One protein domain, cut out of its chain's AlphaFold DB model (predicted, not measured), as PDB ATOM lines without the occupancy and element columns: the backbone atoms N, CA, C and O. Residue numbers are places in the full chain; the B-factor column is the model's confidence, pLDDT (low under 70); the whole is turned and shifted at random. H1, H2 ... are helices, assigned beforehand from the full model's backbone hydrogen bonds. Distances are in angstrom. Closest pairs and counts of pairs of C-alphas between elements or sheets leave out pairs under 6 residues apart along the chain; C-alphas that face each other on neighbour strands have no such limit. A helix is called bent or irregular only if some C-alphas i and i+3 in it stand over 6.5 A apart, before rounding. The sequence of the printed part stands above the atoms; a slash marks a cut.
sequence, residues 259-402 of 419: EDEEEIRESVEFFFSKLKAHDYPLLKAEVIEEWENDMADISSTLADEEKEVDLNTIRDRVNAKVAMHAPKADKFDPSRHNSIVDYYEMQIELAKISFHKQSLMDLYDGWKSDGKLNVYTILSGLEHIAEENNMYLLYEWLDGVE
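AT A GLANCE: This is residues 259 to 402 of the 419 residues of an uncharacterized protein of Hondaea fermentalgiana (UniProt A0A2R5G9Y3). Two groups of helices share one long bent helix, H4: its first arm, H4a, lies beside H2 and H3 in a three-helix bundle at one end, and its second arm, H4b, turns away to the other end, where H5 folds back along it as a hairpin and H1 crosses H5 slantwise. The turn at H4's bend joins the two groups into an elongated body, and residues 303 to 308 stick out at the bundle end. The printed part has 144 residues with five named helices, in the order H1, H2, H3, H4, H5, and no named strand; the class is all helix. It is only just compact, close to loose, with a radius of gyration of the C-alphas of 17.3 A, and it spans 56 by 32 by 25 A.

HOW THE PARTS SIT: Start with H1, residues 259 to 277, and look ahead to H5, residues 375 to 388: they touch, with residues 261 to 268 of H1 and 375 to 379 of H5 alone, and the closest C-alphas, of Arg 265 and Val 375, are 6.2 A apart. They run the same way at a steep tilt of 54 degrees. Next take H2, residues 285 to 303, and H3, residues 311 to 325, which are close but not clearly touching; the closest C-alphas, of Ile 298 and Ile 314, are 7.5 A apart, at a shallow tilt of 5 degrees, opposite ways. Then comes H4, residues 340 to 370, assigned as one helix by its hydrogen bonds but bent: C-alphas 355 and 358 are 7.7 A apart, and its arms, H4a, residues 340 to 355, and H4b, residues 358 to 370, stand at a steep tilt of 64 degrees. H2, H3 and H4a form a bundle, helices side by side. H2 and H4a touch at Ile 288 and Ile 348, whose C-alphas are the closest at 6.4 A, at a shallow tilt of 18 degrees, opposite ways. H3 touches H4a through residues 340 to 347 of H4a alone; the closest C-alphas, of Arg 315 and Ile 340, are 6.4 A apart, at a shallow tilt of 16 degrees, the same way. H4b and H5 touch as a helical hairpin, the closest C-alphas, of Leu 363 and Ile 378, being 6.5 A apart, at a shallow tilt of 9 degrees, opposite ways. H1 and H4b are close but not clearly touching, with the C-alphas of Phe 272 and Tyr 364 closest at 7.1 A. Among the pairs that stay apart are H1 and H3, H2 and H5, and H3 and H4b. In H1, H2, H3 and H5 every O i to N i+4 pair is within hydrogen-bond range; in H4a 11 of 12 are, and in H4b 8 of 9.

IN THESE COORDINATES: Find C-alpha 259 at (20.880, 19.526, -6.581); from there H1 runs 27.3 A to C-alpha 277. H2 runs 27.0 A from C-alpha 285 to C-alpha 303, and H3 21.6 A from C-alpha 311 to C-alpha 325. Find C-alpha 340 at (2.163, 16.562, 26.088), where H4a sets out for 23.4 A; H4b then covers 17.9 A from C-alpha 358 to C-alpha 370. H5 runs 20.1 A from C-alpha 375 and ends at C-alpha 388, at (22.315, 32.149, 20.803).

THE WHOLE: The two C-alphas farthest apart, of Glu 306 and Asp 370, are 59.0 A apart. The printed part has no cut. The link from H3 to H4, residues 326 to 339, is long, and the link from H4 to H5 is tight. Residues 389 to 402 hold no named element. The mean pLDDT of the printed part is 75.7; look for values under 70 in 32 residues, among them 259 to 264, 370 to 373 and 388 to 402.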
ATOM      1  N   GLU A 259      22.047  20.233  -7.154       46.47
ATOM      2  CA  GLU A 259      20.880  19.526  -6.581       46.47
ATOM      3  C   GLU A 259      20.726  19.804  -5.072       46.47
ATOM      4  O   GLU A 259      19.614  20.066  -4.611       46.47
ATOM      5  N   ASP A 260      21.837  19.884  -4.333       58.69
ATOM      6  CA  ASP A 260      21.838  20.184  -2.894       58.69
ATOM      7  C   ASP A 260      21.432  21.646  -2.604       58.69
ATOM      8  O   ASP A 260      20.795  21.943  -1.591       58.69
ATOM      9  N   GLU A 261      21.762  22.599  -3.489       63.56
ATOM     10  CA  GLU A 261      21.411  24.011  -3.276       63.56
ATOM     11  C   GLU A 261      19.901  24.273  -3.432       63.56
ATOM     12  O   GLU A 261      19.344  25.126  -2.728       63.56
ATOM     13  N   GLU A 262      19.227  23.558  -4.339       68.12
ATOM     14  CA  GLU A 262      17.788  23.727  -4.576       68.12
ATOM     15  C   GLU A 262      16.959  23.155  -3.418       68.12
ATOM     16  O   GLU A 262      16.048  23.826  -2.938       68.12
ATOM     17  N   GLU A 263      17.328  21.991  -2.877       66.19
ATOM     18  CA  GLU A 263      16.660  21.397  -1.709       66.19
ATOM     19  C   GLU A 263      16.784  22.291  -0.461       66.19
ATOM     20  O   GLU A 263      15.809  22.565   0.254       66.19
ATOM     21  N   ILE A 264      17.982  22.836  -0.223       67.00
ATOM     22  CA  ILE A 264      18.221  23.780   0.875       67.00
ATOM     23  C   ILE A 264      17.398  25.056   0.658       67.00
ATOM     24  O   ILE A 264      16.823  25.611   1.601       67.00
ATOM     25  N   ARG A 265      17.311  25.537  -0.584       75.81
ATOM     26  CA  ARG A 265      16.504  26.706  -0.941       75.81
ATOM     27  C   ARG A 265      15.028  26.467  -0.657       75.81
ATOM     28  O   ARG A 265      14.428  27.304   0.018       75.81
ATOM     29  N   GLU A 266      14.461  25.353  -1.107       74.94
ATOM     30  CA  GLU A 266      13.065  24.979  -0.855       74.94
ATOM     31  C   GLU A 266      12.765  24.893   0.646       74.94
ATOM     32  O   GLU A 266      11.778  25.464   1.119       74.94
ATOM     33  N   SER A 267      13.671  24.297   1.421       68.81
ATOM     34  CA  SER A 267      13.554  24.186   2.878       68.81
ATOM     35  C   SER A 267      13.543  25.552   3.575       68.81
ATOM     36  O   SER A 267      12.704  25.835   4.438       68.81
ATOM     37  N   VAL A 268      14.436  26.458   3.168       75.94
ATOM     38  CA  VAL A 268      14.476  27.830   3.695       75.94
ATOM     39  C   VAL A 268      13.221  28.612   3.281       75.94
ATOM     40  O   VAL A 268      12.665  29.368   4.085       75.94
ATOM     41  N   GLU A 269      12.721  28.436   2.055       80.50
ATOM     42  CA  GLU A 269      11.459  29.051   1.622       80.50
ATOM     43  C   GLU A 269      10.266  28.547   2.430       80.50
ATOM     44  O   GLU A 269       9.442  29.356   2.882       80.50
ATOM     45  N   PHE A 270      10.194  27.236   2.653       75.50
ATOM     46  CA  PHE A 270       9.167  26.606   3.462       75.50
ATOM     47  C   PHE A 270       9.168  27.178   4.880       75.50
ATOM     48  O   PHE A 270       8.117  27.628   5.351       75.50
ATOM     49  N   PHE A 271      10.339  27.296   5.513       77.00
ATOM     50  CA  PHE A 271      10.469  27.928   6.823       77.00
ATOM     51  C   PHE A 271       9.864  29.337   6.845       77.00
ATOM     52  O   PHE A 271       8.974  29.636   7.647       77.00
ATOM     53  N   PHE A 272      10.298  30.217   5.943       81.19
ATOM     54  CA  PHE A 272       9.803  31.591   5.938       81.19
ATOM     55  C   PHE A 272       8.323  31.689   5.554       81.19
ATOM     56  O   PHE A 272       7.639  32.628   5.976       81.19
ATOM     57  N   SER A 273       7.793  30.722   4.800       79.50
ATOM     58  CA  SER A 273       6.356  30.610   4.542       79.50
ATOM     59  C   SER A 273       5.578  30.309   5.830       79.50
ATOM     60  O   SER A 273       4.593  30.995   6.120       79.50
ATOM     61  N   LYS A 274       6.071  29.383   6.667       73.19
ATOM     62  CA  LYS A 274       5.495  29.065   7.981       73.19
ATOM     63  C   LYS A 274       5.634  30.243   8.943       73.19
ATOM     64  O   LYS A 274       4.643  30.624   9.562       73.19
ATOM     65  N   LEU A 275       6.791  30.910   8.967       77.12
ATOM     66  CA  LEU A 275       7.027  32.119   9.768       77.12
ATOM     67  C   LEU A 275       6.035  33.251   9.457       77.12
ATOM     68  O   LEU A 275       5.624  34.009  10.341       77.12
ATOM     69  N   LYS A 276       5.623  33.371   8.193       77.94
ATOM     70  CA  LYS A 276       4.612  34.344   7.764       77.94
ATOM     71  C   LYS A 276       3.187  33.892   8.063       77.94
ATOM     72  O   LYS A 276       2.354  34.736   8.391       77.94
ATOM     73  N   ALA A 277       2.907  32.597   7.921       73.06
ATOM     74  CA  ALA A 277       1.576  32.024   8.085       73.06
ATOM     75  C   ALA A 277       1.179  31.803   9.554       73.06
ATOM     76  O   ALA A 277      -0.014  31.772   9.860       73.06
ATOM     77  N   HIS A 278       2.145  31.643  10.463       68.81
ATOM     78  CA  HIS A 278       1.877  31.385  11.874       68.81
ATOM     79  C   HIS A 278       1.743  32.647  12.731       68.81
ATOM     80  O   HIS A 278       2.523  33.604  12.669       68.81
ATOM     81  N   ASP A 279       0.727  32.598  13.593       66.56
ATOM     82  CA  ASP A 279       0.474  33.564  14.653       66.56
ATOM     83  C   ASP A 279       1.218  33.093  15.912       66.56
ATOM     84  O   ASP A 279       0.705  32.319  16.718       66.56
ATOM     85  N   TYR A 280       2.465  33.540  16.059       73.25
ATOM     86  CA  TYR A 280       3.307  33.172  17.195       73.25
ATOM     87  C   TYR A 280       2.859  33.884  18.482       73.25
ATOM     88  O   TYR A 280       2.560  35.087  18.450       73.25
ATOM     89  N   PRO A 281       2.828  33.188  19.630       72.81
ATOM     90  CA  PRO A 281       2.464  33.801  20.895       72.81
ATOM     91  C   PRO A 281       3.555  34.772  21.357       72.81
ATOM     92  O   PRO A 281       4.681  34.379  21.641       72.81
ATOM     93  N   LEU A 282       3.204  36.054  21.458       75.12
ATOM     94  CA  LEU A 282       4.097  37.103  21.952       75.12
ATOM     95  C   LEU A 282       4.143  37.072  23.480       75.12
ATOM     96  O   LEU A 282       3.301  37.676  24.154       75.12
ATOM     97  N   LEU A 283       5.125  36.357  24.018       81.62
ATOM     98  CA  LEU A 283       5.347  36.224  25.455       81.62
ATOM     99  C   LEU A 283       6.520  37.090  25.919       81.62
ATOM    100  O   LEU A 283       7.426  37.414  25.155       81.62
ATOM    101  N   LYS A 284       6.496  37.484  27.195       85.12
ATOM    102  CA  LYS A 284       7.658  38.124  27.820       85.12
ATOM    103  C   LYS A 284       8.681  37.062  28.216       85.12
ATOM    104  O   LYS A 284       8.284  35.949  28.554       85.12
ATOM    105  N   ALA A 285       9.959  37.435  28.254       83.50
ATOM    106  CA  ALA A 285      11.050  36.534  28.625       83.50
ATOM    107  C   ALA A 285      10.814  35.843  29.980       83.50
ATOM    108  O   ALA A 285      11.051  34.647  30.098       83.50
ATOM    109  N   GLU A 286      10.244  36.549  30.964       86.44
ATOM    110  CA  GLU A 286       9.979  35.964  32.287       86.44
ATOM    111  C   GLU A 286       8.933  34.838  32.239       86.44
ATOM    112  O   GLU A 286       8.970  33.916  33.045       86.44
ATOM    113  N   VAL A 287       7.990  34.906  31.293       87.12
ATOM    114  CA  VAL A 287       6.962  33.869  31.105       87.12
ATOM    115  C   VAL A 287       7.564  32.640  30.425       87.12
ATOM    116  O   VAL A 287       7.212  31.519  30.778       87.12
ATOM    117  N   ILE A 288       8.483  32.847  29.478       86.69
ATOM    118  CA  ILE A 288       9.199  31.761  28.799       86.69
ATOM    119  C   ILE A 288      10.073  31.008  29.809       86.69
ATOM    120  O   ILE A 288       9.977  29.789  29.896       86.69
ATOM    121  N   GLU A 289      10.833  31.725  30.640       87.75
ATOM    122  CA  GLU A 289      11.645  31.124  31.706       87.75
ATOM    123  C   GLU A 289      10.774  30.352  32.718       87.75
ATOM    124  O   GLU A 289      11.140  29.272  33.187       87.75
ATOM    125  N   GLU A 290       9.583  30.862  33.049       89.69
ATOM    126  CA  GLU A 290       8.628  30.132  33.888       89.69
ATOM    127  C   GLU A 290       8.177  28.818  33.229       89.69
ATOM    128  O   GLU A 290       8.076  27.790  33.905       89.69
ATOM    129  N   TRP A 291       7.899  28.837  31.924       90.94
ATOM    130  CA  TRP A 291       7.485  27.652  31.171       90.94
ATOM    131  C   TRP A 291       8.607  26.618  31.060       90.94
ATOM    132  O   TRP A 291       8.347  25.434  31.254       90.94
ATOM    133  N   GLU A 292       9.849  27.045  30.839       88.38
ATOM    134  CA  GLU A 292      11.021  26.159  30.803       88.38
ATOM    135  C   GLU A 292      11.272  25.481  32.157       88.38
ATOM    136  O   GLU A 292      11.501  24.272  32.225       88.38
ATOM    137  N   ASN A 293      11.159  26.229  33.258       89.94
ATOM    138  CA  ASN A 293      11.284  25.664  34.603       89.94
ATOM    139  C   ASN A 293      10.162  24.658  34.914       89.94
ATOM    140  O   ASN A 293      10.409  23.603  35.502       89.94
ATOM    141  N   ASP A 294       8.929  24.964  34.507       90.12
ATOM    142  CA  ASP A 294       7.775  24.070  34.664       90.12
ATOM    143  C   ASP A 294       7.915  22.810  33.792       90.12
ATOM    144  O   ASP A 294       7.574  21.712  34.229       90.12
ATOM    145  N   MET A 295       8.489  22.937  32.594       88.50
ATOM    146  CA  MET A 295       8.831  21.805  31.732       88.50
ATOM    147  C   MET A 295       9.869  20.883  32.380       88.50
ATOM    148  O   MET A 295       9.714  19.658  32.356       88.50
ATOM    149  N   ALA A 296      10.912  21.450  32.989       86.19
ATOM    150  CA  ALA A 296      11.925  20.677  33.701       86.19
ATOM    151  C   ALA A 296      11.323  19.915  34.899       86.19
ATOM    152  O   ALA A 296      11.648  18.744  35.111       86.19
ATOM    153  N   ASP A 297      10.394  20.535  35.639       87.50
ATOM    154  CA  ASP A 297       9.632  19.891  36.722       87.50
ATOM    155  C   ASP A 297       8.749  18.740  36.210       87.50
ATOM    156  O   ASP A 297       8.765  17.639  36.770       87.50
ATOM    157  N   ILE A 298       8.018  18.961  35.109       84.62
ATOM    158  CA  ILE A 298       7.204  17.931  34.442       84.62
ATOM    159  C   ILE A 298       8.076  16.749  34.021       84.62
ATOM    160  O   ILE A 298       7.754  15.606  34.342       84.62
ATOM    161  N   SER A 299       9.186  17.022  33.339       83.44
ATOM    162  CA  SER A 299      10.091  15.999  32.810       83.44
ATOM    163  C   SER A 299      10.732  15.182  33.931       83.44
ATOM    164  O   SER A 299      10.758  13.954  33.867       83.44
ATOM    165  N   SER A 300      11.172  15.847  35.003       83.62
ATOM    166  CA  SER A 300      11.696  15.202  36.213       83.62
ATOM    167  C   SER A 300      10.648  14.314  36.889       83.62
ATOM    168  O   SER A 300      10.937  13.187  37.283       83.62
ATOM    169  N   THR A 301       9.402  14.790  36.969       82.56
ATOM    170  CA  THR A 301       8.295  14.029  37.560       82.56
ATOM    171  C   THR A 301       7.942  12.799  36.727       82.56
ATOM    172  O   THR A 301       7.688  11.745  37.297       82.56
ATOM    173  N   LEU A 302       7.946  12.911  35.397       80.38
ATOM    174  CA  LEU A 302       7.671  11.797  34.484       80.38
ATOM    175  C   LEU A 302       8.797  10.754  34.446       80.38
ATOM    176  O   LEU A 302       8.527   9.590  34.165       80.38
ATOM    177  N   ALA A 303      10.037  11.158  34.724       78.81
ATOM    178  CA  ALA A 303      11.190  10.260  34.789       78.81
ATOM    179  C   ALA A 303      11.267   9.457  36.104       78.81
ATOM    180  O   ALA A 303      12.008   8.478  36.184       78.81
ATOM    181  N   ASP A 304      10.531   9.868  37.139       82.31
ATOM    182  CA  ASP A 304      10.502   9.209  38.445       82.31
ATOM    183  C   ASP A 304       9.539   8.008  38.425       82.31
ATOM    184  O   ASP A 304       8.344   8.141  38.688       82.31
ATOM    185  N   GLU A 305      10.068   6.819  38.111       70.56
ATOM    186  CA  GLU A 305       9.301   5.563  38.030       70.56
ATOM    187  C   GLU A 305       8.621   5.159  39.356       70.56
ATOM    188  O   GLU A 305       7.702   4.334  39.352       70.56
ATOM    189  N   GLU A 306       9.045   5.719  40.497       68.38
ATOM    190  CA  GLU A 306       8.450   5.438  41.810       68.38
ATOM    191  C   GLU A 306       7.205   6.292  42.096       68.38
ATOM    192  O   GLU A 306       6.420   5.960  42.994       68.38
ATOM    193  N   LYS A 307       6.988   7.379  41.344       71.81
ATOM    194  CA  LYS A 307       5.802   8.228  41.489       71.81
ATOM    195  C   LYS A 307       4.696   7.787  40.542       71.81
ATOM    196  O   LYS A 307       4.854   7.728  39.329       71.81
ATOM    197  N   GLU A 308       3.510   7.566  41.099       67.56
ATOM    198  CA  GLU A 308       2.294   7.458  40.297       67.56
ATOM    199  C   GLU A 308       1.938   8.855  39.763       67.56
ATOM    200  O   GLU A 308       1.455   9.718  40.500       67.56
ATOM    201  N   VAL A 309       2.250   9.102  38.488       77.44
ATOM    202  CA  VAL A 309       2.024  10.397  37.839       77.44
ATOM    203  C   VAL A 309       0.660  10.424  37.155       77.44
ATOM    204  O   VAL A 309       0.384   9.640  36.245       77.44
ATOM    205  N   ASP A 310      -0.191  11.374  37.545       84.31
ATOM    206  CA  ASP A 310      -1.455  11.625  36.853       84.31
ATOM    207  C   ASP A 310      -1.239  12.496  35.603       84.31
ATOM    208  O   ASP A 310      -1.190  13.730  35.658       84.31
ATOM    209  N   LEU A 311      -1.144  11.829  34.451       83.12
ATOM    210  CA  LEU A 311      -0.973  12.461  33.141       83.12
ATOM    211  C   LEU A 311      -2.115  13.420  32.774       83.12
ATOM    212  O   LEU A 311      -1.881  14.390  32.053       83.12
ATOM    213  N   ASN A 312      -3.337  13.187  33.267       84.50
ATOM    214  CA  ASN A 312      -4.457  14.090  32.991       84.50
ATOM    215  C   ASN A 312      -4.287  15.408  33.747       84.50
ATOM    216  O   ASN A 312      -4.501  16.472  33.174       84.50
ATOM    217  N   THR A 313      -3.813  15.345  34.992       87.31
ATOM    218  CA  THR A 313      -3.496  16.542  35.779       87.31
ATOM    219  C   THR A 313      -2.374  17.362  35.130       87.31
ATOM    220  O   THR A 313      -2.488  18.587  35.038       87.31
ATOM    221  N   ILE A 314      -1.317  16.716  34.618       86.25
ATOM    222  CA  ILE A 314      -0.239  17.411  33.887       86.25
ATOM    223  C   ILE A 314      -0.779  18.067  32.616       86.25
ATOM    224  O   ILE A 314      -0.529  19.248  32.378       86.25
ATOM    225  N   ARG A 315      -1.562  17.330  31.827       88.06
ATOM    226  CA  ARG A 315      -2.215  17.840  30.616       88.06
ATOM    227  C   ARG A 315      -3.082  19.064  30.897       88.06
ATOM    228  O   ARG A 315      -2.998  20.046  30.163       88.06
ATOM    229  N   ASP A 316      -3.920  19.011  31.926       88.88
ATOM    230  CA  ASP A 316      -4.816  20.115  32.270       88.88
ATOM    231  C   ASP A 316      -4.029  21.339  32.749       88.88
ATOM    232  O   ASP A 316      -4.345  22.463  32.351       88.88
ATOM    233  N   ARG A 317      -2.955  21.129  33.526       90.25
ATOM    234  CA  ARG A 317      -2.023  22.188  33.945       90.25
ATOM    235  C   ARG A 317      -1.368  22.874  32.743       90.25
ATOM    236  O   ARG A 317      -1.426  24.099  32.648       90.25
ATOM    237  N   VAL A 318      -0.795  22.096  31.825       89.94
ATOM    238  CA  VAL A 318      -0.125  22.598  30.613       89.94
ATOM    239  C   VAL A 318      -1.108  23.371  29.733       89.94
ATOM    240  O   VAL A 318      -0.865  24.529  29.400       89.94
ATOM    241  N   ASN A 319      -2.267  22.784  29.420       89.94
ATOM    242  CA  ASN A 319      -3.287  23.448  28.607       89.94
ATOM    243  C   ASN A 319      -3.786  24.753  29.247       89.94
ATOM    244  O   ASN A 319      -4.043  25.721  28.533       89.94
ATOM    245  N   ALA A 320      -3.931  24.798  30.575       89.44
ATOM    246  CA  ALA A 320      -4.338  26.008  31.281       89.44
ATOM    247  C   ALA A 320      -3.273  27.112  31.201       89.44
ATOM    248  O   ALA A 320      -3.622  28.263  30.933       89.44
ATOM    249  N   LYS A 321      -1.989  26.770  31.385       88.94
ATOM    250  CA  LYS A 321      -0.880  27.727  31.260       88.94
ATOM    251  C   LYS A 321      -0.759  28.274  29.843       88.94
ATOM    252  O   LYS A 321      -0.729  29.493  29.666       88.94
ATOM    253  N   VAL A 322      -0.767  27.395  28.840       87.38
ATOM    254  CA  VAL A 322      -0.708  27.812  27.434       87.38
ATOM    255  C   VAL A 322      -1.902  28.705  27.104       87.38
ATOM    256  O   VAL A 322      -1.708  29.810  26.616       87.38
ATOM    257  N   ALA A 323      -3.128  28.327  27.476       87.19
ATOM    258  CA  ALA A 323      -4.308  29.154  27.212       87.19
ATOM    259  C   ALA A 323      -4.279  30.527  27.915       87.19
ATOM    260  O   ALA A 323      -4.882  31.481  27.420       87.19
ATOM    261  N   MET A 324      -3.602  30.642  29.062       86.69
ATOM    262  CA  MET A 324      -3.499  31.892  29.822       86.69
ATOM    263  C   MET A 324      -2.616  32.933  29.127       86.69
ATOM    264  O   MET A 324      -2.954  34.118  29.139       86.69
ATOM    265  N   HIS A 325      -1.504  32.508  28.525       81.94
ATOM    266  CA  HIS A 325      -0.526  33.419  27.922       81.94
ATOM    267  C   HIS A 325      -0.550  33.410  26.385       81.94
ATOM    268  O   HIS A 325      -0.259  34.427  25.760       81.94
ATOM    269  N   ALA A 326      -0.980  32.305  25.782       81.00
ATOM    270  CA  ALA A 326      -1.119  32.077  24.348       81.00
ATOM    271  C   ALA A 326      -2.565  31.640  24.006       81.00
ATOM    272  O   ALA A 326      -2.806  30.510  23.591       81.00
ATOM    273  N   PRO A 327      -3.572  32.525  24.141       75.69
ATOM    274  CA  PRO A 327      -4.989  32.159  24.009       75.69
ATOM    275  C   PRO A 327      -5.413  31.704  22.602       75.69
ATOM    276  O   PRO A 327      -6.521  31.199  22.438       75.69
ATOM    277  N   LYS A 328      -4.566  31.921  21.588       78.12
ATOM    278  CA  LYS A 328      -4.774  31.450  20.213       78.12
ATOM    279  C   LYS A 328      -4.123  30.093  19.924       78.12
ATOM    280  O   LYS A 328      -4.356  29.561  18.847       78.12
ATOM    281  N   ALA A 329      -3.301  29.571  20.834       79.44
ATOM    282  CA  ALA A 329      -2.667  28.276  20.647       79.44
ATOM    283  C   ALA A 329      -3.717  27.159  20.698       79.44
ATOM    284  O   ALA A 329      -4.623  27.169  21.543       79.44
ATOM    285  N   ASP A 330      -3.584  26.197  19.788       78.75
ATOM    286  CA  ASP A 330      -4.388  24.981  19.799       78.75
ATOM    287  C   ASP A 330      -4.135  24.214  21.095       78.75
ATOM    288  O   ASP A 330      -3.015  24.162  21.582       78.75
ATOM    289  N   LYS A 331      -5.170  23.589  21.660       83.88
ATOM    290  CA  LYS A 331      -4.987  22.715  22.824       83.88
ATOM    291  C   LYS A 331      -4.259  21.441  22.418       83.88
ATOM    292  O   LYS A 331      -4.428  20.957  21.300       83.88
ATOM    293  N   PHE A 332      -3.574  20.828  23.379       85.00
ATOM    294  CA  PHE A 332      -2.946  19.535  23.158       85.00
ATOM    295  C   PHE A 332      -3.954  18.467  22.701       85.00
ATOM    296  O   PHE A 332      -4.905  18.116  23.412       85.00
ATOM    297  N   ASP A 333      -3.657  17.891  21.542       77.88
ATOM    298  CA  ASP A 333      -4.359  16.776  20.909       77.88
ATOM    299  C   ASP A 333      -3.374  15.611  20.682       77.88
ATOM    300  O   ASP A 333      -2.439  15.802  19.910       77.88
ATOM    301  N   PRO A 334      -3.561  14.417  21.281       76.69
ATOM    302  CA  PRO A 334      -2.642  13.283  21.138       76.69
ATOM    303  C   PRO A 334      -2.570  12.719  19.720       76.69
ATOM    304  O   PRO A 334      -1.687  11.926  19.426       76.69
ATOM    305  N   SER A 335      -3.553  13.037  18.871       74.38
ATOM    306  CA  SER A 335      -3.548  12.612  17.469       74.38
ATOM    307  C   SER A 335      -2.672  13.501  16.590       74.38
ATOM    308  O   SER A 335      -2.211  13.046  15.551       74.38
ATOM    309  N   ARG A 336      -2.439  14.750  17.018       70.00
ATOM    310  CA  ARG A 336      -1.609  15.738  16.314       70.00
ATOM    311  C   ARG A 336      -0.249  15.941  16.973       70.00
ATOM    312  O   ARG A 336       0.693  16.332  16.305       70.00
ATOM    313  N   HIS A 337      -0.163  15.705  18.277       71.88
ATOM    314  CA  HIS A 337       1.024  15.953  19.076       71.88
ATOM    315  C   HIS A 337       1.396  14.651  19.786       71.88
ATOM    316  O   HIS A 337       0.611  14.133  20.586       71.88
ATOM    317  N   ASN A 338       2.582  14.129  19.480       73.56
ATOM    318  CA  ASN A 338       3.074  12.840  19.972       73.56
ATOM    319  C   ASN A 338       2.987  12.724  21.502       73.56
ATOM    320  O   ASN A 338       2.475  11.733  22.034       73.56
ATOM    321  N   SER A 339       3.428  13.763  22.215       80.94
ATOM    322  CA  SER A 339       3.373  13.828  23.672       80.94
ATOM    323  C   SER A 339       2.972  15.219  24.182       80.94
ATOM    324  O   SER A 339       3.068  16.225  23.480       80.94
ATOM    325  N   ILE A 340       2.485  15.283  25.429       82.25
ATOM    326  CA  ILE A 340       2.163  16.562  26.088       82.25
ATOM    327  C   ILE A 340       3.422  17.398  26.351       82.25
ATOM    328  O   ILE A 340       3.333  18.622  26.399       82.25
ATOM    329  N   VAL A 341       4.567  16.730  26.522       84.25
ATOM    330  CA  VAL A 341       5.876  17.367  26.688       84.25
ATOM    331  C   VAL A 341       6.269  18.010  25.364       84.25
ATOM    332  O   VAL A 341       6.480  19.213  25.337       84.25
ATOM    333  N   ASP A 342       6.200  17.262  24.263       79.62
ATOM    334  CA  ASP A 342       6.552  17.741  22.920       79.62
ATOM    335  C   ASP A 342       5.673  18.935  22.522       79.62
ATOM    336  O   ASP A 342       6.158  19.961  22.061       79.62
ATOM    337  N   TYR A 343       4.364  18.852  22.789       83.69
ATOM    338  CA  TYR A 343       3.455  19.977  22.571       83.69
ATOM    339  C   TYR A 343       3.851  21.215  23.380       83.69
ATOM    340  O   TYR A 343       3.784  22.332  22.871       83.69
ATOM    341  N   TYR A 344       4.216  21.045  24.650       86.19
ATOM    342  CA  TYR A 344       4.555  22.181  25.497       86.19
ATOM    343  C   TYR A 344       5.924  22.770  25.129       86.19
ATOM    344  O   TYR A 344       6.090  23.985  25.192       86.19
ATOM    345  N   GLU A 345       6.855  21.940  24.656       85.56
ATOM    346  CA  GLU A 345       8.161  22.344  24.136       85.56
ATOM    347  C   GLU A 345       7.981  23.162  22.859       85.56
ATOM    348  O   GLU A 345       8.403  24.316  22.817       85.56
ATOM    349  N   MET A 346       7.199  22.655  21.902       83.81
ATOM    350  CA  MET A 346       6.808  23.382  20.693       83.81
ATOM    351  C   MET A 346       6.212  24.764  21.027       83.81
ATOM    352  O   MET A 346       6.568  25.765  20.409       83.81
ATOM    353  N   GLN A 347       5.339  24.880  22.036       85.38
ATOM    354  CA  GLN A 347       4.783  26.185  22.437       85.38
ATOM    355  C   GLN A 347       5.840  27.150  23.004       85.38
ATOM    356  O   GLN A 347       5.754  28.358  22.759       85.38
ATOM    357  N   ILE A 348       6.830  26.643  23.746       86.19
ATOM    358  CA  ILE A 348       7.971  27.432  24.232       86.19
ATOM    359  C   ILE A 348       8.805  27.924  23.044       86.19
ATOM    360  O   ILE A 348       9.155  29.105  22.985       86.19
ATOM    361  N   GLU A 349       9.076  27.062  22.067       82.62
ATOM    362  CA  GLU A 349       9.852  27.420  20.879       82.62
ATOM    363  C   GLU A 349       9.149  28.455  20.008       82.62
ATOM    364  O   GLU A 349       9.750  29.468  19.646       82.62
ATOM    365  N   LEU A 350       7.851  28.281  19.746       82.19
ATOM    366  CA  LEU A 350       7.047  29.273  19.029       82.19
ATOM    367  C   LEU A 350       7.086  30.640  19.735       82.19
ATOM    368  O   LEU A 350       7.160  31.681  19.077       82.19
ATOM    369  N   ALA A 351       7.073  30.659  21.070       83.12
ATOM    370  CA  ALA A 351       7.208  31.895  21.833       83.12
ATOM    371  C   ALA A 351       8.597  32.535  21.672       83.12
ATOM    372  O   ALA A 351       8.679  33.753  21.481       83.12
ATOM    373  N   LYS A 352       9.679  31.746  21.678       83.94
ATOM    374  CA  LYS A 352      11.048  32.233  21.424       83.94
ATOM    375  C   LYS A 352      11.204  32.785  20.007       83.94
ATOM    376  O   LYS A 352      11.669  33.910  19.837       83.94
ATOM    377  N   ILE A 353      10.712  32.065  18.997       81.38
ATOM    378  CA  ILE A 353      10.721  32.507  17.592       81.38
ATOM    379  C   ILE A 353      10.004  33.855  17.442       81.38
ATOM    380  O   ILE A 353      10.476  34.734  16.719       81.38
ATOM    381  N   SER A 354       8.902  34.070  18.173       81.69
ATOM    382  CA  SER A 354       8.176  35.347  18.163       81.69
ATOM    383  C   SER A 354       9.057  36.542  18.556       81.69
ATOM    384  O   SER A 354       8.913  37.624  17.981       81.69
ATOM    385  N   PHE A 355       9.998  36.342  19.486       80.38
ATOM    386  CA  PHE A 355      10.907  37.376  19.978       80.38
ATOM    387  C   PHE A 355      11.925  37.788  18.908       80.38
ATOM    388  O   PHE A 355      12.252  38.967  18.775       80.38
ATOM    389  N   HIS A 356      12.358  36.828  18.089       82.00
ATOM    390  CA  HIS A 356      13.317  37.030  17.000       82.00
ATOM    391  C   HIS A 356      12.656  37.249  15.638       82.00
ATOM    392  O   HIS A 356      13.354  37.372  14.631       82.00
ATOM    393  N   LYS A 357      11.319  37.345  15.583       80.94
ATOM    394  CA  LYS A 357      10.561  37.442  14.329       80.94
ATOM    395  C   LYS A 357      11.067  38.560  13.421       80.94
ATOM    396  O   LYS A 357      11.167  38.345  12.221       80.94
ATOM    397  N   GLN A 358      11.403  39.729  13.970       82.19
ATOM    398  CA  GLN A 358      11.915  40.827  13.148       82.19
ATOM    399  C   GLN A 358      13.288  40.496  12.551       82.19
ATOM    400  O   GLN A 358      13.451  40.624  11.347       82.19
ATOM    401  N   SER A 359      14.230  39.990  13.350       83.88
ATOM    402  CA  SER A 359      15.560  39.591  12.872       83.88
ATOM    403  C   SER A 359      15.495  38.483  11.814       83.88
ATOM    404  O   SER A 359      16.234  38.514  10.835       83.88
ATOM    405  N   LEU A 360      14.576  37.526  11.979       84.25
ATOM    406  CA  LEU A 360      14.317  36.472  10.994       84.25
ATOM    407  C   LEU A 360      13.741  37.050   9.693       84.25
ATOM    408  O   LEU A 360      14.180  36.691   8.604       84.25
ATOM    409  N   MET A 361      12.790  37.980   9.787       84.69
ATOM    410  CA  MET A 361      12.232  38.654   8.609       84.69
ATOM    411  C   MET A 361      13.267  39.549   7.912       84.69
ATOM    412  O   MET A 361      13.264  39.609   6.688       84.69
ATOM    413  N   ASP A 362      14.192  40.169   8.648       84.44
ATOM    414  CA  ASP A 362      15.284  40.961   8.072       84.44
ATOM    415  C   ASP A 362      16.267  40.073   7.274       84.44
ATOM    416  O   ASP A 362      16.724  40.472   6.198       84.44
ATOM    417  N   LEU A 363      16.550  38.846   7.746       82.62
ATOM    418  CA  LEU A 363      17.309  37.839   6.985       82.62
ATOM    419  C   LEU A 363      16.577  37.444   5.695       82.62
ATOM    420  O   LEU A 363      17.180  37.434   4.619       82.62
ATOM    421  N   TYR A 364      15.272  37.171   5.784       84.25
ATOM    422  CA  TYR A 364      14.446  36.848   4.619       84.25
ATOM    423  C   TYR A 364      14.420  37.977   3.589       84.25
ATOM    424  O   TYR A 364      14.569  37.741   2.386       84.25
ATOM    425  N   ASP A 365      14.234  39.210   4.050       82.88
ATOM    426  CA  ASP A 365      14.204  40.373   3.181       82.88
ATOM    427  C   ASP A 365      15.575  40.569   2.527       82.88
ATOM    428  O   ASP A 365      15.635  40.781   1.316       82.88
ATOM    429  N   GLY A 366      16.682  40.396   3.259       79.56
ATOM    430  CA  GLY A 366      18.042  40.433   2.702       79.56
ATOM    431  C   GLY A 366      18.301  39.377   1.618       79.56
ATOM    432  O   GLY A 366      19.016  39.645   0.648       79.56
ATOM    433  N   TRP A 367      17.672  38.209   1.740       82.75
ATOM    434  CA  TRP A 367      17.708  37.155   0.730       82.75
ATOM    435  C   TRP A 367      16.889  37.506  -0.519       82.75
ATOM    436  O   TRP A 367      17.406  37.470  -1.636       82.75
ATOM    437  N   LYS A 368      15.615  37.887  -0.342       80.94
ATOM    438  CA  LYS A 368      14.663  38.086  -1.450       80.94
ATOM    439  C   LYS A 368      14.786  39.422  -2.175       80.94
ATOM    440  O   LYS A 368      14.435  39.491  -3.350       80.94
ATOM    441  N   SER A 369      15.215  40.486  -1.499       70.12
ATOM    442  CA  SER A 369      15.163  41.841  -2.071       70.12
ATOM    443  C   SER A 369      16.373  42.204  -2.934       70.12
ATOM    444  O   SER A 369      16.212  42.976  -3.875       70.12
ATOM    445  N   ASP A 370      17.546  41.618  -2.675       57.03
ATOM    446  CA  ASP A 370      18.799  42.057  -3.302       57.03
ATOM    447  C   ASP A 370      19.676  40.919  -3.863       57.03
ATOM    448  O   ASP A 370      20.682  41.210  -4.513       57.03
ATOM    449  N   GLY A 371      19.362  39.640  -3.602       58.84
ATOM    450  CA  GLY A 371      20.213  38.502  -4.000       58.84
ATOM    451  C   GLY A 371      21.640  38.557  -3.431       58.84
ATOM    452  O   GLY A 371      22.538  37.882  -3.923       58.84
ATOM    453  N   LYS A 372      21.871  39.406  -2.419       57.28
ATOM    454  CA  LYS A 372      23.181  39.630  -1.787       57.28
ATOM    455  C   LYS A 372      23.572  38.521  -0.820       57.28
ATOM    456  O   LYS A 372      24.756  38.361  -0.546       57.28
ATOM    457  N   LEU A 373      22.587  37.811  -0.278       64.56
ATOM    458  CA  LEU A 373      22.788  36.700   0.641       64.56
ATOM    459  C   LEU A 373      22.521  35.406  -0.127       64.56
ATOM    460  O   LEU A 373      21.442  35.248  -0.698       64.56
ATOM    461  N   ASN A 374      23.508  34.510  -0.176       73.38
ATOM    462  CA  ASN A 374      23.291  33.155  -0.681       73.38
ATOM    463  C   ASN A 374      22.520  32.326   0.363       73.38
ATOM    464  O   ASN A 374      22.427  32.715   1.532       73.38
ATOM    465  N   VAL A 375      21.970  31.184  -0.057       70.75
ATOM    466  CA  VAL A 375      21.155  30.328   0.819       70.75
ATOM    467  C   VAL A 375      21.936  29.865   2.058       70.75
ATOM    468  O   VAL A 375      21.409  29.906   3.166       70.75
ATOM    469  N   TYR A 376      23.233  29.581   1.910       68.69
ATOM    470  CA  TYR A 376      24.120  29.199   3.014       68.69
ATOM    471  C   TYR A 376      24.345  30.316   4.045       68.69
ATOM    472  O   TYR A 376      24.451  30.043   5.236       68.69
ATOM    473  N   THR A 377      24.380  31.586   3.629       70.44
ATOM    474  CA  THR A 377      24.495  32.729   4.554       70.44
ATOM    475  C   THR A 377      23.214  32.891   5.367       70.44
ATOM    476  O   THR A 377      23.266  33.260   6.538       70.44
ATOM    477  N   ILE A 378      22.060  32.598   4.761       71.94
ATOM    478  CA  ILE A 378      20.779  32.581   5.469       71.94
ATOM    479  C   ILE A 378      20.730  31.421   6.451       71.94
ATOM    480  O   ILE A 378      20.411  31.652   7.611       71.94
ATOM    481  N   LEU A 379      21.107  30.216   6.021       70.25
ATOM    482  CA  LEU A 379      21.168  29.038   6.882       70.25
ATOM    483  C   LEU A 379      22.083  29.281   8.090       70.25
ATOM    484  O   LEU A 379      21.646  29.139   9.226       70.25
ATOM    485  N   SER A 380      23.295  29.789   7.858       66.06
ATOM    486  CA  SER A 380      24.233  30.153   8.925       66.06
ATOM    487  C   SER A 380      23.679  31.244   9.854       66.06
ATOM    488  O   SER A 380      23.867  31.189  11.068       66.06
ATOM    489  N   GLY A 381      22.947  32.227   9.318       70.00
ATOM    490  CA  GLY A 381      22.267  33.243  10.125       70.00
ATOM    491  C   GLY A 381      21.137  32.671  10.987       70.00
ATOM    492  O   GLY A 381      20.971  33.086  12.135       70.00
ATOM    493  N   LEU A 382      20.381  31.707  10.458       72.88
ATOM    494  CA  LEU A 382      19.344  30.983  11.192       72.88
ATOM    495  C   LEU A 382      19.955  30.124  12.303       72.88
ATOM    496  O   LEU A 382      19.484  30.193  13.435       72.88
ATOM    497  N   GLU A 383      21.025  29.386  12.008       72.50
ATOM    498  CA  GLU A 383      21.775  28.591  12.988       72.50
ATOM    499  C   GLU A 383      22.338  29.463  14.108       72.50
ATOM    500  O   GLU A 383      22.193  29.132  15.281       72.50
ATOM    501  N   HIS A 384      22.905  30.622  13.774       74.12
ATOM    502  CA  HIS A 384      23.424  31.544  14.775       74.12
ATOM    503  C   HIS A 384      22.318  32.058  15.713       74.12
ATOM    504  O   HIS A 384      22.479  32.038  16.933       74.12
ATOM    505  N   ILE A 385      21.160  32.443  15.162       73.88
ATOM    506  CA  ILE A 385      19.991  32.853  15.955       73.88
ATOM    507  C   ILE A 385      19.468  31.685  16.811       73.88
ATOM    508  O   ILE A 385      19.052  31.905  17.951       73.88
ATOM    509  N   ALA A 386      19.500  30.456  16.291       70.75
ATOM    510  CA  ALA A 386      19.118  29.248  17.019       70.75
ATOM    511  C   ALA A 386      20.031  28.994  18.225       70.75
ATOM    512  O   ALA A 386      19.550  28.798  19.343       70.75
ATOM    513  N   GLU A 387      21.346  29.038  18.000       70.50
ATOM    514  CA  GLU A 387      22.377  28.766  19.000       70.50
ATOM    515  C   GLU A 387      22.376  29.790  20.129       70.50
ATOM    516  O   GLU A 387      22.406  29.413  21.301       70.50
ATOM    517  N   GLU A 388      22.300  31.081  19.798       69.75
ATOM    518  CA  GLU A 388      22.315  32.149  20.803       69.75
ATOM    519  C   GLU A 388      21.111  32.090  21.753       69.75
ATOM    520  O   GLU A 388      21.198  32.555  22.890       69.75
ATOM    521  N   ASN A 389      19.995  31.513  21.301       66.12
ATOM    522  CA  ASN A 389      18.714  31.564  22.007       66.12
ATOM    523  C   ASN A 389      18.180  30.180  22.401       66.12
ATOM    524  O   ASN A 389      17.044  30.069  22.874       66.12
ATOM    525  N   ASN A 390      19.003  29.137  22.240       67.81
ATOM    526  CA  ASN A 390      18.664  27.749  22.551       67.81
ATOM    527  C   ASN A 390      17.303  27.348  21.946       67.81
ATOM    528  O   ASN A 390      16.380  26.953  22.667       67.81
ATOM    529  N   MET A 391      17.162  27.564  20.636       68.44
ATOM    530  CA  MET A 391      15.996  27.165  19.841       68.44
ATOM    531  C   MET A 391      16.368  25.966  18.968       68.44
ATOM    532  O   MET A 391      17.406  25.998  18.303       68.44
ATOM    533  N   TYR A 392      15.531  24.933  18.907       61.56
ATOM    534  CA  TYR A 392      15.726  23.819  17.983       61.56
ATOM    535  C   TYR A 392      15.085  24.148  16.632       61.56
ATOM    536  O   TYR A 392      14.019  23.665  16.280       61.56
ATOM    537  N   LEU A 393      15.757  24.981  15.835       57.50
ATOM    538  CA  LEU A 393      15.236  25.389  14.520       57.50
ATOM    539  C   LEU A 393      15.401  24.312  13.425       57.50
ATOM    540  O   LEU A 393      14.872  24.473  12.332       57.50
ATOM    541  N   LEU A 394      16.159  23.239  13.684       44.47
ATOM    542  CA  LEU A 394      16.721  22.402  12.616       44.47
ATOM    543  C   LEU A 394      15.872  21.177  12.217       44.47
ATOM    544  O   LEU A 394      15.984  20.727  11.084       44.47
ATOM    545  N   TYR A 395      15.045  20.618  13.110       40.84
ATOM    546  CA  TYR A 395      14.504  19.258  12.910       40.84
ATOM    547  C   TYR A 395      13.038  19.176  12.458       40.84
ATOM    548  O   TYR A 395      12.687  18.219  11.784       40.84
ATOM    549  N   GLU A 396      12.184  20.165  12.733       43.28
ATOM    550  CA  GLU A 396      10.794  20.138  12.229       43.28
ATOM    551  C   GLU A 396      10.654  20.663  10.788       43.28
ATOM    552  O   GLU A 396       9.598  20.514  10.175       43.28
ATOM    553  N   TRP A 397      11.665  21.351  10.246       49.69
ATOM    554  CA  TRP A 397      11.491  22.182   9.041       49.69
ATOM    555  C   TRP A 397      12.084  21.568   7.768       49.69
ATOM    556  O   TRP A 397      11.699  21.985   6.680       49.69
ATOM    557  N   LEU A 398      12.944  20.552   7.911       37.06
ATOM    558  CA  LEU A 398      13.472  19.707   6.827       37.06
ATOM    559  C   LEU A 398      12.617  18.446   6.572       37.06
ATOM    560  O   LEU A 398      12.765  17.792   5.546       37.06
ATOM    561  N   ASP A 399      11.711  18.102   7.491       38.91
ATOM    562  CA  ASP A 399      10.760  16.985   7.339       38.91
ATOM    563  C   ASP A 399       9.406  17.423   6.750       38.91
ATOM    564  O   ASP A 399       8.556  16.597   6.445       38.91
ATOM    565  N   GLY A 400       9.188  18.731   6.574       37.88
ATOM    566  CA  GLY A 400       7.915  19.292   6.110       37.88
ATOM    567  C   GLY A 400       7.738  19.383   4.591       37.88
ATOM    568  O   GLY A 400       6.720  19.919   4.155       37.88
ATOM    569  N   VAL A 401       8.700  18.899   3.798       36.88
ATOM    570  CA  VAL A 401       8.610  18.819   2.327       36.88
ATOM    571  C   VAL A 401       8.195  17.401   1.903       36.88
ATOM    572  O   VAL A 401       8.722  16.834   0.957       36.88
ATOM    573  N   GLU A 402       7.231  16.792   2.595       36.59
ATOM    574  CA  GLU A 402       6.390  15.796   1.927       36.59
ATOM    575  C   GLU A 402       5.356  16.585   1.128       36.59
ATOM    576  O   GLU A 402       4.571  17.353   1.687       36.59
TER     577      GLU A 402